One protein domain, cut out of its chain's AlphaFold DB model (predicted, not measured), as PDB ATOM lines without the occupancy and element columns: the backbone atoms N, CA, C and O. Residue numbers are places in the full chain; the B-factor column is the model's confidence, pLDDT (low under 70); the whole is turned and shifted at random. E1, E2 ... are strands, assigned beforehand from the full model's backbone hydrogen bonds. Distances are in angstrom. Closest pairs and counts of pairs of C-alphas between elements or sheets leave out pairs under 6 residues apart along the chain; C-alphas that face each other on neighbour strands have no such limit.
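What this domain is: This is residues 55 to 95 of the 235 residues of an uncharacterized protein of Aspergillus bombycis (UniProt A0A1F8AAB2). Two antiparallel hairpins, E1 with E2 and E3 with E4, are joined at a corner by residue 76 and spread from there as the two arms of an open V. The first hairpin is the longer arm and both of its strands bend; both printed ends, Gly 55 and Ala 95, lie by the corner, and at the tip of the first arm residues 62 to 67 stand free. The printed part has 41 residues with no named helix and four named strands, E1, E2, E3 and E4 in that order, in two sheets of two strands, E1 - E2 and E3 - E4, each antiparallel; the class is all strand. The whole is only just loose, close to extended, with a radius of gyration of the C-alphas of 13.3 A, and it is flat, spanning 32 by 28 by 12 A.

Where its parts are: E1 covers residues 55 to 63 and is 24.6 A long, beginning with C-alpha 55 at (-33.278, -61.866, -4.471); it bends by 52 degrees at residue 58. E2, residues 66 to 75, is the longest strand by residues, measures 24.7 A and bends by 64 degrees at residue 70; its C-alpha 75 is at (-32.040, -56.939, -6.254). E3 covers residues 77 to 82 and is 16.4 A long. E4, residues 88 to 93, is 15.9 A long and ends with C-alpha 93 at (-29.058, -50.862, -7.876).

How they stand to each other: E1 and E2 form a hairpin, antiparallel with 156 degrees between their directions. The C-alphas of Ser 56 and Thr 74 face each other at 4.2 A. Within hydrogen-bond range are N 59 and O 71 at 2.8 A, and near the turn N 63 and O 66 at 2.9 A. E2 and E3 meet only through their link. E3 and E4 form the second hairpin, antiparallel at 153 degrees. The C-alphas of Thr 80 and Thr 90 face each other at 4.4 A, and N 93 and O 77 are within hydrogen-bond range at 2.7 A. The closest C-alphas of E2 and E4 are those of Val 75 and Ile 93, 7.0 A apart, while the two centres are 19.6 A apart. E1 is apart from E3 and from E4.

The domain as a whole: The two C-alphas farthest apart are those of Pro 58 and Glu 85, at 34.1 A, while those of Gly 55 and Ala 95 are 10.0 A apart. The printed part has no cut. The links E1 to E2, E2 to E3 and E3 to E4 are tight, with 2, 1 and 5 residues, and no link is long. The mean pLDDT of the printed part is 88.1, and no printed residue is under 70.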
ATOM      1  N   GLY A  55     -32.039 -61.336  -5.052       94.88
ATOM      2  CA  GLY A  55     -33.278 -61.866  -4.471       94.88
ATOM      3  C   GLY A  55     -34.227 -60.775  -3.985       94.88
ATOM      4  O   GLY A  55     -34.082 -59.619  -4.368       94.88
ATOM      5  N   SER A  56     -35.222 -61.149  -3.176       92.75
ATOM      6  CA  SER A  56     -36.242 -60.237  -2.649       92.75
ATOM      7  C   SER A  56     -36.325 -60.333  -1.130       92.75
ATOM      8  O   SER A  56     -36.312 -61.435  -0.583       92.75
ATOM      9  N   PHE A  57     -36.390 -59.194  -0.444       90.56
ATOM     10  CA  PHE A  57     -36.399 -59.128   1.017       90.56
ATOM     11  C   PHE A  57     -37.359 -58.042   1.519       90.56
ATOM     12  O   PHE A  57     -37.548 -57.019   0.851       90.56
ATOM     13  N   PRO A  58     -37.993 -58.252   2.688       90.25
ATOM     14  CA  PRO A  58     -38.922 -57.284   3.243       90.25
ATOM     15  C   PRO A  58     -38.164 -56.073   3.788       90.25
ATOM     16  O   PRO A  58     -37.163 -56.208   4.491       90.25
ATOM     17  N   VAL A  59     -38.680 -54.881   3.512       87.81
ATOM     18  CA  VAL A  59     -38.205 -53.626   4.087       87.81
ATOM     19  C   VAL A  59     -39.370 -52.775   4.557       87.81
ATOM     20  O   VAL A  59     -40.483 -52.829   4.027       87.81
ATOM     21  N   VAL A  60     -39.070 -51.929   5.531       87.38
ATOM     22  CA  VAL A  60     -39.923 -50.820   5.930       87.38
ATOM     23  C   VAL A  60     -39.138 -49.546   5.687       87.38
ATOM     24  O   VAL A  60     -37.989 -49.431   6.109       87.38
ATOM     25  N   GLN A  61     -39.749 -48.594   4.991       80.75
ATOM     26  CA  GLN A  61     -39.178 -47.264   4.832       80.75
ATOM     27  C   GLN A  61     -39.806 -46.322   5.848       80.75
ATOM     28  O   GLN A  61     -41.019 -46.105   5.833       80.75
ATOM     29  N   CYS A  62     -38.961 -45.749   6.697       79.75
ATOM     30  CA  CYS A  62     -39.355 -44.735   7.660       79.75
ATOM     31  C   CYS A  62     -38.925 -43.355   7.152       79.75
ATOM     32  O   CYS A  62     -37.759 -43.151   6.816       79.75
ATOM     33  N   LYS A  63     -39.851 -42.396   7.127       79.75
ATOM     34  CA  LYS A  63     -39.568 -40.984   6.849       79.75
ATOM     35  C   LYS A  63     -40.234 -40.127   7.918       79.75
ATOM     36  O   LYS A  63     -41.455 -40.129   8.043       79.75
ATOM     37  N   SER A  64     -39.422 -39.408   8.693       81.81
ATOM     38  CA  SER A  64     -39.884 -38.481   9.740       81.81
ATOM     39  C   SER A  64     -40.867 -39.110  10.741       81.81
ATOM     40  O   SER A  64     -41.896 -38.523  11.056       81.81
ATOM     41  N   GLY A  65     -40.579 -40.329  11.209       78.69
ATOM     42  CA  GLY A  65     -41.422 -41.045  12.179       78.69
ATOM     43  C   GLY A  65     -42.667 -41.722  11.591       78.69
ATOM     44  O   GLY A  65     -43.349 -42.442  12.312       78.69
ATOM     45  N   SER A  66     -42.943 -41.553  10.295       80.81
ATOM     46  CA  SER A  66     -43.991 -42.291   9.589       80.81
ATOM     47  C   SER A  66     -43.403 -43.451   8.786       80.81
ATOM     48  O   SER A  66     -42.315 -43.333   8.216       80.81
ATOM     49  N   SER A  67     -44.126 -44.568   8.738       83.00
ATOM     50  CA  SER A  67     -43.787 -45.738   7.928       83.00
ATOM     51  C   SER A  67     -44.631 -45.751   6.659       83.00
ATOM     52  O   SER A  67     -45.853 -45.638   6.724       83.00
ATOM     53  N   ASN A  68     -43.993 -45.961   5.506       77.06
ATOM     54  CA  ASN A  68     -44.692 -46.138   4.228       77.06
ATOM     55  C   ASN A  68     -45.245 -47.568   4.041       77.06
ATOM     56  O   ASN A  68     -45.600 -47.956   2.929       77.06
ATOM     57  N   GLY A  69     -45.316 -48.358   5.116       77.81
ATOM     58  CA  GLY A  69     -45.760 -49.746   5.090       77.81
ATOM     59  C   GLY A  69     -44.641 -50.741   4.777       77.81
ATOM     60  O   GLY A  69     -43.511 -50.381   4.439       77.81
ATOM     61  N   TYR A  70     -44.973 -52.022   4.939       84.75
ATOM     62  CA  TYR A  70     -44.105 -53.137   4.575       84.75
ATOM     63  C   TYR A  70     -44.149 -53.351   3.063       84.75
ATOM     64  O   TYR A  70     -45.223 -53.506   2.487       84.75
ATOM     65  N   THR A  71     -42.981 -53.402   2.431       89.38
ATOM     66  CA  THR A  71     -42.843 -53.765   1.017       89.38
ATOM     67  C   THR A  71     -41.659 -54.704   0.827       89.38
ATOM     68  O   THR A  71     -40.810 -54.829   1.705       89.38
ATOM     69  N   TYR A  72     -41.602 -55.379  -0.313       91.31
ATOM     70  CA  TYR A  72     -40.458 -56.193  -0.699       91.31
ATOM     71  C   TYR A  72     -39.598 -55.425  -1.693       91.31
ATOM     72  O   TYR A  72     -40.117 -54.879  -2.664       91.31
ATOM     73  N   GLN A  73     -38.286 -55.412  -1.467       92.12
ATOM     74  CA  GLN A  73     -37.325 -54.899  -2.436       92.12
ATOM     75  C   GLN A  73     -36.591 -56.047  -3.092       92.12
ATOM     76  O   GLN A  73     -36.189 -56.995  -2.424       92.12
ATOM     77  N   THR A  74     -36.424 -55.942  -4.407       94.25
ATOM     78  CA  THR A  74     -35.739 -56.950  -5.219       94.25
ATOM     79  C   THR A  74     -34.395 -56.407  -5.686       94.25
ATOM     80  O   THR A  74     -34.280 -55.220  -5.981       94.25
ATOM     81  N   VAL A  75     -33.378 -57.265  -5.747       95.75
ATOM     82  CA  VAL A  75     -32.040 -56.939  -6.254       95.75
ATOM     83  C   VAL A  75     -31.639 -57.948  -7.326       95.75
ATOM     84  O   VAL A  75     -31.815 -59.154  -7.108       95.75
ATOM     85  N   PRO A  76     -31.060 -57.489  -8.450       95.31
ATOM     86  CA  PRO A  76     -30.851 -56.082  -8.820       95.31
ATOM     87  C   PRO A  76     -32.157 -55.369  -9.212       95.31
ATOM     88  O   PRO A  76     -33.100 -56.005  -9.677       95.31
ATOM     89  N   ALA A  77     -32.203 -54.045  -9.047       92.56
ATOM     90  CA  ALA A  77     -33.337 -53.210  -9.459       92.56
ATOM     91  C   ALA A  77     -32.878 -52.055 -10.351       92.56
ATOM     92  O   ALA A  77     -31.843 -51.444 -10.103       92.56
ATOM     93  N   THR A  78     -33.655 -51.721 -11.378       91.88
ATOM     94  CA  THR A  78     -33.420 -50.544 -12.225       91.88
ATOM     95  C   THR A  78     -34.333 -49.405 -11.796       91.88
ATOM     96  O   THR A  78     -35.552 -49.568 -11.779       91.88
ATOM     97  N   VAL A  79     -33.754 -48.252 -11.479       90.50
ATOM     98  CA  VAL A  79     -34.482 -47.023 -11.159       90.50
ATOM     99  C   VAL A  79     -34.233 -45.993 -12.250       90.50
ATOM    100  O   VAL A  79     -33.097 -45.781 -12.667       90.50
ATOM    101  N   THR A  80     -35.296 -45.351 -12.720       90.38
ATOM    102  CA  THR A  80     -35.194 -44.255 -13.685       90.38
ATOM    103  C   THR A  80     -35.378 -42.947 -12.936       90.38
ATOM    104  O   THR A  80     -36.419 -42.729 -12.320       90.38
ATOM    105  N   ALA A  81     -34.362 -42.091 -12.969       86.12
ATOM    106  CA  ALA A  81     -34.416 -40.748 -12.416       86.12
ATOM    107  C   ALA A  81     -34.554 -39.741 -13.558       86.12
ATOM    108  O   ALA A  81     -33.793 -39.782 -14.526       86.12
ATOM    109  N   THR A  82     -35.521 -38.834 -13.444       87.19
ATOM    110  CA  THR A  82     -35.659 -37.698 -14.362       87.19
ATOM    111  C   THR A  82     -34.925 -36.510 -13.759       87.19
ATOM    112  O   THR A  82     -35.248 -36.083 -12.649       87.19
ATOM    113  N   THR A  83     -33.921 -35.989 -14.457       84.06
ATOM    114  CA  THR A  83     -33.203 -34.784 -14.025       84.06
ATOM    115  C   THR A  83     -34.017 -33.526 -14.343       84.06
ATOM    116  O   THR A  83     -34.986 -33.564 -15.102       84.06
ATOM    117  N   SER A  84     -33.620 -32.382 -13.779       81.44
ATOM    118  CA  SER A  84     -34.273 -31.081 -13.999       81.44
ATOM    119  C   SER A  84     -34.341 -30.657 -15.476       81.44
ATOM    120  O   SER A  84     -35.182 -29.841 -15.835       81.44
ATOM    121  N   GLU A  85     -33.501 -31.240 -16.336       88.44
ATOM    122  CA  GLU A  85     -33.461 -31.002 -17.786       88.44
ATOM    123  C   GLU A  85     -34.350 -31.973 -18.586       88.44
ATOM    124  O   GLU A  85     -34.265 -32.034 -19.807       88.44
ATOM    125  N   SER A  86     -35.220 -32.742 -17.918       81.44
ATOM    126  CA  SER A  86     -36.089 -33.763 -18.537       81.44
ATOM    127  C   SER A  86     -35.339 -34.940 -19.174       81.44
ATOM    128  O   SER A  86     -35.926 -35.718 -19.926       81.44
ATOM    129  N   VAL A  87     -34.058 -35.115 -18.844       88.62
ATOM    130  CA  VAL A  87     -33.274 -36.286 -19.249       88.62
ATOM    131  C   VAL A  87     -33.572 -37.432 -18.287       88.62
ATOM    132  O   VAL A  87     -33.449 -37.290 -17.069       88.62
ATOM    133  N   THR A  88     -33.969 -38.578 -18.833       88.38
ATOM    134  CA  THR A  88     -34.154 -39.812 -18.070       88.38
ATOM    135  C   THR A  88     -32.841 -40.581 -18.007       88.38
ATOM    136  O   THR A  88     -32.289 -40.995 -19.024       88.38
ATOM    137  N   VAL A  89     -32.337 -40.791 -16.794       90.50
ATOM    138  CA  VAL A  89     -31.154 -41.615 -16.541       90.50
ATOM    139  C   VAL A  89     -31.593 -42.881 -15.821       90.50
ATOM    140  O   VAL A  89     -32.279 -42.825 -14.799       90.50
ATOM    141  N   THR A  90     -31.208 -44.036 -16.357       92.44
ATOM    142  CA  THR A  90     -31.453 -45.332 -15.721       92.44
ATOM    143  C   THR A  90     -30.236 -45.737 -14.902       92.44
ATOM    144  O   THR A  90     -29.127 -45.837 -15.421       92.44
ATOM    145  N   HIS A  91     -30.459 -46.008 -13.621       92.50
ATOM    146  CA  HIS A  91     -29.463 -46.543 -12.707       92.50
ATOM    147  C   HIS A  91     -29.835 -47.962 -12.295       92.50
ATOM    148  O   HIS A  91     -31.004 -48.269 -12.064       92.50
ATOM    149  N   THR A  92     -28.831 -48.821 -12.153       94.44
ATOM    150  CA  THR A  92     -29.007 -50.170 -11.617       94.44
ATOM    151  C   THR A  92     -28.492 -50.216 -10.188       94.44
ATOM    152  O   THR A  92     -27.319 -49.965  -9.925       94.44
ATOM    153  N   ILE A  93     -29.377 -50.563  -9.264       94.56
ATOM    154  CA  ILE A  93     -29.058 -50.862  -7.876       94.56
ATOM    155  C   ILE A  93     -28.643 -52.331  -7.819       94.56
ATOM    156  O   ILE A  93     -29.464 -53.226  -8.023       94.56
ATOM    157  N   SER A  94     -27.355 -52.570  -7.575       96.50
ATOM    158  CA  SER A  94     -26.757 -53.910  -7.513       96.50
ATOM    159  C   SER A  94     -26.758 -54.520  -6.112       96.50
ATOM    160  O   SER A  94     -26.577 -55.726  -5.981       96.50
ATOM    161  N   ALA A  95     -26.953 -53.706  -5.072       94.94
ATOM    162  CA  ALA A  95     -27.011 -54.165  -3.694       94.94
ATOM    163  C   ALA A  95     -27.820 -53.208  -2.810       94.94
ATOM    164  O   ALA A  95     -27.838 -52.000  -3.047       94.94
TER     165      ALA A  95